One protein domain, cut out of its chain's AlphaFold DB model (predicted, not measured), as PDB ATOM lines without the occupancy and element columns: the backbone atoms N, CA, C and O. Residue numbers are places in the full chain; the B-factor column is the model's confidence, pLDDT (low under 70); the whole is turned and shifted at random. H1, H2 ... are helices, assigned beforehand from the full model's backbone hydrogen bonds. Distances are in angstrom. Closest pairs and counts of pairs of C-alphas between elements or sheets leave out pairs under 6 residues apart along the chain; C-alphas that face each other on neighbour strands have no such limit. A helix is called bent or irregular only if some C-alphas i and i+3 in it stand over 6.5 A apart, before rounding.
ATOM      1  N   ASN A 122     307.963 384.125 264.576       97.44
ATOM      2  CA  ASN A 122     309.309 383.891 265.096       97.44
ATOM      3  C   ASN A 122     309.657 384.860 266.230       97.44
ATOM      4  O   ASN A 122     310.189 384.440 267.260       97.44
ATOM      5  N   PHE A 123     309.302 386.136 266.085       96.81
ATOM      6  CA  PHE A 123     309.515 387.132 267.126       96.81
ATOM      7  C   PHE A 123     308.739 386.782 268.399       96.81
ATOM      8  O   PHE A 123     309.325 386.733 269.481       96.81
ATOM      9  N   SER A 124     307.448 386.442 268.289       97.81
ATOM     10  CA  SER A 124     306.657 386.051 269.459       97.81
ATOM     11  C   SER A 124     307.196 384.790 270.121       97.81
ATOM     12  O   SER A 124     307.171 384.709 271.341       97.81
ATOM     13  N   ARG A 125     307.722 383.819 269.360       98.00
ATOM     14  CA  ARG A 125     308.348 382.614 269.923       98.00
ATOM     15  C   ARG A 125     309.545 382.969 270.801       98.00
ATOM     16  O   ARG A 125     309.642 382.463 271.917       98.00
ATOM     17  N   VAL A 126     310.440 383.835 270.324       97.88
ATOM     18  CA  VAL A 126     311.626 384.264 271.088       97.88
ATOM     19  C   VAL A 126     311.212 385.030 272.347       97.88
ATOM     20  O   VAL A 126     311.697 384.733 273.438       97.88
ATOM     21  N   VAL A 127     310.272 385.968 272.215       97.88
ATOM     22  CA  VAL A 127     309.732 386.766 273.329       97.88
ATOM     23  C   VAL A 127     309.038 385.869 274.363       97.88
ATOM     24  O   VAL A 127     309.295 385.997 275.561       97.88
ATOM     25  N   PHE A 128     308.216 384.921 273.910       98.44
ATOM     26  CA  PHE A 128     307.491 383.982 274.760       98.44
ATOM     27  C   PHE A 128     308.438 383.053 275.516       98.44
ATOM     28  O   PHE A 128     308.333 382.950 276.734       98.44
ATOM     29  N   LEU A 129     309.396 382.418 274.828       98.12
ATOM     30  CA  LEU A 129     310.386 381.549 275.471       98.12
ATOM     31  C   LEU A 129     311.258 382.333 276.459       98.12
ATOM     32  O   LEU A 129     311.518 381.847 277.556       98.12
ATOM     33  N   GLY A 130     311.645 383.568 276.126       96.44
ATOM     34  CA  GLY A 130     312.364 384.449 277.048       96.44
ATOM     35  C   GLY A 130     311.546 384.829 278.289       96.44
ATOM     36  O   GLY A 130     312.100 384.950 279.382       96.44
ATOM     37  N   GLY A 131     310.230 385.004 278.149       97.00
ATOM     38  CA  GLY A 131     309.315 385.185 279.278       97.00
ATOM     39  C   GLY A 131     309.177 383.917 280.123       97.00
ATOM     40  O   GLY A 131     309.361 383.960 281.339       97.00
ATOM     41  N   LEU A 132     308.952 382.777 279.467       97.31
ATOM     42  CA  LEU A 132     308.767 381.471 280.093       97.31
ATOM     43  C   LEU A 132     309.992 381.048 280.908       97.31
ATOM     44  O   LEU A 132     309.846 380.643 282.057       97.31
ATOM     45  N   VAL A 133     311.200 381.196 280.353       96.94
ATOM     46  CA  VAL A 133     312.449 380.881 281.063       96.94
ATOM     47  C   VAL A 133     312.572 381.706 282.343       96.94
ATOM     48  O   VAL A 133     312.933 381.150 283.373       96.94
ATOM     49  N   ARG A 134     312.214 382.999 282.332       94.94
ATOM     50  CA  ARG A 134     312.261 383.852 283.537       94.94
ATOM     51  C   ARG A 134     311.275 383.405 284.617       94.94
ATOM     52  O   ARG A 134     311.616 383.451 285.795       94.94
ATOM     53  N   VAL A 135     310.082 382.957 284.225       95.50
ATOM     54  CA  VAL A 135     309.071 382.432 285.160       95.50
ATOM     55  C   VAL A 135     309.502 381.076 285.724       95.50
ATOM     56  O   VAL A 135     309.454 380.862 286.933       95.50
ATOM     57  N   ILE A 136     309.977 380.167 284.867       95.50
ATOM     58  CA  ILE A 136     310.458 378.839 285.274       95.50
ATOM     59  C   ILE A 136     311.695 378.956 286.167       95.50
ATOM     60  O   ILE A 136     311.813 378.213 287.137       95.50
ATOM     61  N   TRP A 137     312.587 379.908 285.890       92.25
ATOM     62  CA  TRP A 137     313.794 380.134 286.683       92.25
ATOM     63  C   TRP A 137     313.485 380.359 288.165       92.25
ATOM     64  O   TRP A 137     314.177 379.819 289.022       92.25
ATOM     65  N   GLN A 138     312.400 381.074 288.486       86.25
ATOM     66  CA  GLN A 138     311.972 381.259 289.876       86.25
ATOM     67  C   GLN A 138     311.589 379.947 290.569       86.25
ATOM     68  O   GLN A 138     311.737 379.833 291.779       86.25
ATOM     69  N   LYS A 139     311.076 378.964 289.818       87.38
ATOM     70  CA  LYS A 139     310.674 377.655 290.349       87.38
ATOM     71  C   LYS A 139     311.829 376.665 290.409       87.38
ATOM     72  O   LYS A 139     311.835 375.812 291.288       87.38
ATOM     73  N   LEU A 140     312.776 376.763 289.477       88.81
ATOM     74  CA  LEU A 140     313.949 375.891 289.442       88.81
ATOM     75  C   LEU A 140     315.001 376.278 290.477       88.81
ATOM     76  O   LEU A 140     315.807 375.440 290.876       88.81
ATOM     77  N   ASN A 141     315.024 377.542 290.886       84.44
ATOM     78  CA  ASN A 141     316.011 378.000 291.835       84.44
ATOM     79  C   ASN A 141     315.694 377.469 293.240       84.44
ATOM     80  O   ASN A 141     314.682 377.818 293.839       84.44
ATOM     81  N   THR A 142     316.583 376.634 293.770       78.44
ATOM     82  CA  THR A 142     316.468 375.962 295.074       78.44
ATOM     83  C   THR A 142     316.731 376.889 296.268       78.44
ATOM     84  O   THR A 142     316.814 376.422 297.399       78.44
ATOM     85  N   GLY A 143     316.861 378.199 296.028       74.06
ATOM     86  CA  GLY A 143     317.103 379.212 297.059       74.06
ATOM     87  C   GLY A 143     318.576 379.387 297.435       74.06
ATOM     88  O   GLY A 143     318.892 380.221 298.278       74.06
ATOM     89  N   PHE A 144     319.494 378.652 296.801       79.75
ATOM     90  CA  PHE A 144     320.931 378.812 297.023       79.75
ATOM     91  C   PHE A 144     321.511 379.836 296.045       79.75
ATOM     92  O   PHE A 144     321.770 379.536 294.880       79.75
ATOM     93  N   GLU A 160     325.161 394.622 304.851       85.31
ATOM     94  CA  GLU A 160     324.609 393.699 305.832       85.31
ATOM     95  C   GLU A 160     323.855 392.570 305.112       85.31
ATOM     96  O   GLU A 160     323.178 392.786 304.106       85.31
ATOM     97  N   LYS A 161     323.987 391.337 305.611       84.69
ATOM     98  CA  LYS A 161     323.448 390.140 304.946       84.69
ATOM     99  C   LYS A 161     321.930 390.215 304.719       84.69
ATOM    100  O   LYS A 161     321.460 389.794 303.668       84.69
ATOM    101  N   ARG A 162     321.188 390.780 305.680       86.69
ATOM    102  CA  ARG A 162     319.722 390.924 305.616       86.69
ATOM    103  C   ARG A 162     319.275 391.831 304.472       86.69
ATOM    104  O   ARG A 162     318.446 391.427 303.669       86.69
ATOM    105  N   ASP A 163     319.907 392.994 304.329       89.81
ATOM    106  CA  ASP A 163     319.608 393.928 303.237       89.81
ATOM    107  C   ASP A 163     319.843 393.310 301.852       89.81
ATOM    108  O   ASP A 163     319.198 393.683 300.868       89.81
ATOM    109  N   LEU A 164     320.801 392.383 301.750       87.81
ATOM    110  CA  LEU A 164     321.085 391.677 300.508       87.81
ATOM    111  C   LEU A 164     319.997 390.645 300.183       87.81
ATOM    112  O   LEU A 164     319.575 390.573 299.029       87.81
ATOM    113  N   GLU A 165     319.546 389.877 301.177       88.44
ATOM    114  CA  GLU A 165     318.463 388.894 301.030       88.44
ATOM    115  C   GLU A 165     317.179 389.582 300.534       88.44
ATOM    116  O   GLU A 165     316.665 389.217 299.473       88.44
ATOM    117  N   ASP A 166     316.762 390.674 301.183       91.12
ATOM    118  CA  ASP A 166     315.565 391.440 300.804       91.12
ATOM    119  C   ASP A 166     315.661 392.013 299.377       91.12
ATOM    120  O   ASP A 166     314.705 391.981 298.590       91.12
ATOM    121  N   LYS A 167     316.841 392.521 298.988       90.62
ATOM    122  CA  LYS A 167     317.076 393.026 297.625       90.62
ATOM    123  C   LYS A 167     317.025 391.916 296.582       90.62
ATOM    124  O   LYS A 167     316.515 392.147 295.484       90.62
ATOM    125  N   VAL A 168     317.561 390.737 296.890       90.06
ATOM    126  CA  VAL A 168     317.544 389.583 295.983       90.06
ATOM    127  C   VAL A 168     316.115 389.084 295.793       90.06
ATOM    128  O   VAL A 168     315.698 388.910 294.648       90.06
ATOM    129  N   GLU A 169     315.336 388.936 296.866       90.06
ATOM    130  CA  GLU A 169     313.925 388.541 296.785       90.06
ATOM    131  C   GLU A 169     313.093 389.536 295.967       90.06
ATOM    132  O   GLU A 169     312.344 389.140 295.067       90.06
ATOM    133  N   SER A 170     313.293 390.836 296.195       93.12
ATOM    134  CA  SER A 170     312.634 391.895 295.424       93.12
ATOM    135  C   SER A 170     313.004 391.849 293.935       93.12
ATOM    136  O   SER A 170     312.126 391.870 293.063       93.12
ATOM    137  N   MET A 171     314.295 391.702 293.612       91.19
ATOM    138  CA  MET A 171     314.758 391.569 292.225       91.19
ATOM    139  C   MET A 171     314.195 390.318 291.546       91.19
ATOM    140  O   MET A 171     313.773 390.388 290.388       91.19
ATOM    141  N   LEU A 172     314.142 389.188 292.254       91.00
ATOM    142  CA  LEU A 172     313.553 387.950 291.746       91.00
ATOM    143  C   LEU A 172     312.075 388.140 291.435       91.00
ATOM    144  O   LEU A 172     311.655 387.784 290.334       91.00
ATOM    145  N   GLY A 173     311.305 388.735 292.351       91.88
ATOM    146  CA  GLY A 173     309.894 389.057 292.134       91.88
ATOM    147  C   GLY A 173     309.692 389.891 290.868       91.88
ATOM    148  O   GLY A 173     308.870 389.547 290.014       91.88
ATOM    149  N   TRP A 174     310.523 390.918 290.677       94.88
ATOM    150  CA  TRP A 174     310.478 391.778 289.493       94.88
ATOM    151  C   TRP A 174     310.802 391.042 288.185       94.88
ATOM    152  O   TRP A 174     310.181 391.302 287.151       94.88
ATOM    153  N   ILE A 175     311.748 390.098 288.211       94.06
ATOM    154  CA  ILE A 175     312.083 389.255 287.053       94.06
ATOM    155  C   ILE A 175     310.894 388.370 286.656       94.06
ATOM    156  O   ILE A 175     310.620 388.233 285.461       94.06
ATOM    157  N   GLY A 176     310.164 387.817 287.629       94.75
ATOM    158  CA  GLY A 176     308.966 387.012 287.375       94.75
ATOM    159  C   GLY A 176     307.844 387.820 286.737       94.75
ATOM    160  O   GLY A 176     307.319 387.427 285.695       94.75
ATOM    161  N   VAL A 177     307.532 388.993 287.300       96.19
ATOM    162  CA  VAL A 177     306.512 389.905 286.749       96.19
ATOM    163  C   VAL A 177     306.862 390.318 285.320       96.19
ATOM    164  O   VAL A 177     306.017 390.244 284.427       96.19
ATOM    165  N   LYS A 178     308.130 390.669 285.064       95.75
ATOM    166  CA  LYS A 178     308.624 390.915 283.704       95.75
ATOM    167  C   LYS A 178     308.404 389.707 282.799       95.75
ATOM    168  O   LYS A 178     307.930 389.880 281.683       95.75
ATOM    169  N   GLY A 179     308.738 388.503 283.260       96.69
ATOM    170  CA  GLY A 179     308.541 387.261 282.512       96.69
ATOM    171  C   GLY A 179     307.095 387.072 282.052       96.69
ATOM    172  O   GLY A 179     306.859 386.842 280.867       96.69
ATOM    173  N   VAL A 180     306.132 387.271 282.956       97.69
ATOM    174  CA  VAL A 180     304.694 387.213 282.642       97.69
ATOM    175  C   VAL A 180     304.302 388.288 281.627       97.69
ATOM    176  O   VAL A 180     303.617 387.986 280.651       97.69
ATOM    177  N   LEU A 181     304.785 389.522 281.795       98.06
ATOM    178  CA  LEU A 181     304.527 390.610 280.848       98.06
ATOM    179  C   LEU A 181     305.049 390.280 279.441       98.06
ATOM    180  O   LEU A 181     304.341 390.504 278.462       98.06
ATOM    181  N   PHE A 182     306.244 389.692 279.329       97.50
ATOM    182  CA  PHE A 182     306.790 389.221 278.051       97.50
ATOM    183  C   PHE A 182     305.904 388.143 277.408       97.50
ATOM    184  O   PHE A 182     305.663 388.195 276.204       97.50
ATOM    185  N   MET A 183     305.375 387.198 278.192       98.19
ATOM    186  CA  MET A 183     304.459 386.174 277.676       98.19
ATOM    187  C   MET A 183     303.152 386.790 277.156       98.19
ATOM    188  O   MET A 183     302.727 386.459 276.052       98.19
ATOM    189  N   VAL A 184     302.543 387.719 277.902       98.12
ATOM    190  CA  VAL A 184     301.318 388.423 277.474       98.12
ATOM    191  C   VAL A 184     301.571 389.248 276.213       98.12
ATOM    192  O   VAL A 184     300.789 389.180 275.266       98.12
ATOM    193  N   ALA A 185     302.688 389.976 276.156       97.38
ATOM    194  CA  ALA A 185     303.077 390.741 274.975       97.38
ATOM    195  C   ALA A 185     303.270 389.839 273.744       97.38
ATOM    196  O   ALA A 185     302.837 390.199 272.651       97.38
ATOM    197  N   ALA A 186     303.851 388.646 273.913       97.81
ATOM    198  CA  ALA A 186     304.003 387.684 272.824       97.81
ATOM    199  C   ALA A 186     302.651 387.237 272.240       97.81
ATOM    200  O   ALA A 186     302.540 387.119 271.023       97.81
ATOM    201  N   PHE A 187     301.623 387.043 273.075       97.00
ATOM    202  CA  PHE A 187     300.262 386.767 272.601       97.00
ATOM    203  C   PHE A 187     299.613 387.989 271.949       97.00
ATOM    204  O   PHE A 187     299.000 387.860 270.893       97.00
ATOM    205  N   ALA A 188     299.778 389.178 272.530       97.31
ATOM    206  CA  ALA A 188     299.217 390.412 271.982       97.31
ATOM    207  C   ALA A 188     299.744 390.707 270.567       97.31
ATOM    208  O   ALA A 188     298.972 391.089 269.692       97.31
ATOM    209  N   ILE A 189     301.031 390.445 270.315       96.25
ATOM    210  CA  ILE A 189     301.669 390.585 268.996       96.25
ATOM    211  C   ILE A 189     301.034 389.664 267.936       96.25
ATOM    212  O   ILE A 189     301.071 389.979 266.749       96.25
ATOM    213  N   GLN A 190     300.426 388.547 268.340       95.69
ATOM    214  CA  GLN A 190     299.775 387.606 267.425       95.69
ATOM    215  C   GLN A 190     298.346 388.030 267.039       95.69
ATOM    216  O   GLN A 190     297.843 387.622 265.997       95.69
ATOM    217  N   LEU A 191     297.680 388.874 267.833       95.75
ATOM    218  CA  LEU A 191     296.276 389.240 267.598       95.75
ATOM    219  C   LEU A 191     296.009 389.968 266.265       95.75
ATOM    220  O   LEU A 191     295.016 389.627 265.619       95.75
ATOM    221  N   PRO A 192     296.845 390.925 265.806       94.75
ATOM    222  CA  PRO A 192     296.544 391.695 264.601       94.75
ATOM    223  C   PRO A 192     296.387 390.841 263.339       94.75
ATOM    224  O   PRO A 192     295.417 391.007 262.605       94.75
ATOM    225  N   TRP A 193     297.299 389.898 263.085       92.12
ATOM    226  CA  TRP A 193     297.219 389.079 261.870       92.12
ATOM    227  C   TRP A 193     296.119 388.015 261.958       92.12
ATOM    228  O   TRP A 193     295.504 387.704 260.940       92.12
ATOM    229  N   ILE A 194     295.813 387.504 263.156       93.25
ATOM    230  CA  ILE A 194     294.671 386.601 263.371       93.25
ATOM    231  C   ILE A 194     293.364 387.324 263.031       93.25
ATOM    232  O   ILE A 194     292.511 386.756 262.350       93.25
ATOM    233  N   PHE A 195     293.215 388.581 263.459       94.62
ATOM    234  CA  PHE A 195     292.036 389.388 263.143       94.62
ATOM    235  C   PHE A 195     291.898 389.631 261.635       94.62
ATOM    236  O   PHE A 195     290.820 389.437 261.078       94.62
ATOM    237  N   ILE A 196     293.004 389.970 260.966       90.25
ATOM    238  CA  ILE A 196     293.046 390.140 259.507       90.25
ATOM    239  C   ILE A 196     292.641 388.843 258.789       90.25
ATOM    240  O   ILE A 196     291.833 388.870 257.866       90.25
ATOM    241  N   LEU A 197     293.144 387.682 259.218       89.38
ATOM    242  CA  LEU A 197     292.734 386.410 258.618       89.38
ATOM    243  C   LEU A 197     291.247 386.123 258.826       89.38
ATOM    244  O   LEU A 197     290.593 385.627 257.912       89.38
ATOM    245  N   GLN A 198     290.691 386.452 259.994       93.62
ATOM    246  CA  GLN A 198     289.262 386.269 260.238       93.62
ATOM    247  C   GLN A 198     288.388 387.150 259.344       93.62
ATOM    248  O   GLN A 198     287.329 386.681 258.925       93.62
ATOM    249  N   SER A 199     288.797 388.387 259.040       91.00
ATOM    250  CA  SER A 199     288.041 389.230 258.108       91.00
ATOM    251  C   SER A 199     288.090 388.660 256.691       91.00
ATOM    252  O   SER A 199     287.041 388.447 256.093       91.00
ATOM    253  N   PHE A 200     289.276 388.283 256.203       86.56
ATOM    254  CA  PHE A 200     289.424 387.722 254.855       86.56
ATOM    255  C   PHE A 200     288.666 386.405 254.654       86.56
ATOM    256  O   PHE A 200     288.060 386.200 253.606       86.56
ATOM    257  N   VAL A 201     288.672 385.508 255.646       87.81
ATOM    258  CA  VAL A 201     287.953 384.226 255.543       87.81
ATOM    259  C   VAL A 201     286.446 384.440 255.413       87.81
ATOM    260  O   VAL A 201     285.801 383.711 254.664       87.81
ATOM    261  N   ARG A 202     285.875 385.439 256.101       83.12
ATOM    262  CA  ARG A 202     284.443 385.747 255.969       83.12
ATOM    263  C   ARG A 202     284.115 386.197 254.552       83.12
ATOM    264  O   ARG A 202     283.178 385.665 253.969       83.12
ATOM    265  N   ASP A 203     284.911 387.098 253.990       81.81
ATOM    266  CA  ASP A 203     284.654 387.650 252.656       81.81
ATOM    267  C   ASP A 203     284.765 386.584 251.552       81.81
ATOM    268  O   ASP A 203     283.975 386.582 250.608       81.81
ATOM    269  N   LEU A 204     285.675 385.614 251.705       74.75
ATOM    270  CA  LEU A 204     285.798 384.475 250.787       74.75
ATOM    271  C   LEU A 204     284.570 383.553 250.794       74.75
ATOM    272  O   LEU A 204     284.196 383.043 249.741       74.75
ATOM    273  N   ILE A 205     283.939 383.340 251.952       77.25
ATOM    274  CA  ILE A 205     282.762 382.462 252.064       77.25
ATOM    275  C   ILE A 205     281.542 383.085 251.373       77.25
ATOM    276  O   ILE A 205     280.765 382.375 250.743       77.25
ATOM    277  N   TYR A 206     281.373 384.408 251.451       66.38
ATOM    278  CA  TYR A 206     280.225 385.078 250.829       66.38
ATOM    279  C   TYR A 206     280.361 385.236 249.310       66.38
ATOM    280  O   TYR A 206     279.343 385.237 248.614       66.38
ATOM    281  N   ALA A 207     281.586 385.305 248.780       62.88
ATOM    282  CA  ALA A 207     281.827 385.410 247.340       62.88
ATOM    283  C   ALA A 207     281.346 384.177 246.544       62.88
ATOM    284  O   ALA A 207     280.929 384.324 245.399       62.88
ATOM    285  N   ASP A 208     281.347 382.985 247.150       61.53
ATOM    286  CA  ASP A 208     280.937 381.732 246.494       61.53
ATOM    287  C   ASP A 208     279.406 381.585 246.377       61.53
ATOM    288  O   ASP A 208     278.884 380.891 245.511       61.53
ATOM    289  N   THR A 209     278.646 382.293 247.218       64.81
ATOM    290  CA  THR A 209     277.176 382.178 247.246       64.81
ATOM    291  C   THR A 209     276.442 383.074 246.236       64.81
ATOM    292  O   THR A 209     275.222 382.985 246.126       64.81
TER     293      THR A 209
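This is residues 122 to 144 and 160 to 209 of the 213 residues of the protein "Hypothetical protein" of Haptolina ericina (UniProt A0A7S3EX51). What is the shape? One long helix, H2, bent but nearly straight, makes a rod, and the shorter H1 packs on the side of its arm H2a; residues 161 to 168 and 191 to 207 of H2 stick out. What makes it? The printed part has 73 residues with two named helices, H1 then H2: all helix, extended, radius of gyration of the C-alphas 20.4 A, spans 75 by 18 by 15 A.

Is H2, residues 161 to 207, straight? By its hydrogen bonds it was assigned as one helix, but it is bent: C-alphas 189 and 192 are 6.8 A apart. Arms H2a, residues 161 to 189, and H2b, residues 192 to 207, stand at a shallow tilt of 17 degrees. What touches them? H1, residues 122 to 140, touches H2a, opposite ways at a shallow tilt of 31 degrees; their closest C-alphas, Gly 131 and Gly 179, are 3.9 A apart. H1 and H2b are apart. Every O i to N i+4 pair is within hydrogen-bond range in H2a and H2b, 12 of 15 in H1.

Where is H2? H2a runs 42.0 A from C-alpha 161 at (323.448, 390.140, 304.946), and H2b 23.5 A. Where is H1? It runs 26.0 A from C-alpha 122 at (309.309, 383.891, 265.096).

How large is it? The farthest C-alphas, Glu 160 and Thr 209, are 76.3 A apart. What is missing or unsure? Residues 145 to 159 are not printed, with 17.7 A between C-alphas 144 and 160 across the cut; pLDDT is under 70 at residues 206 to 209.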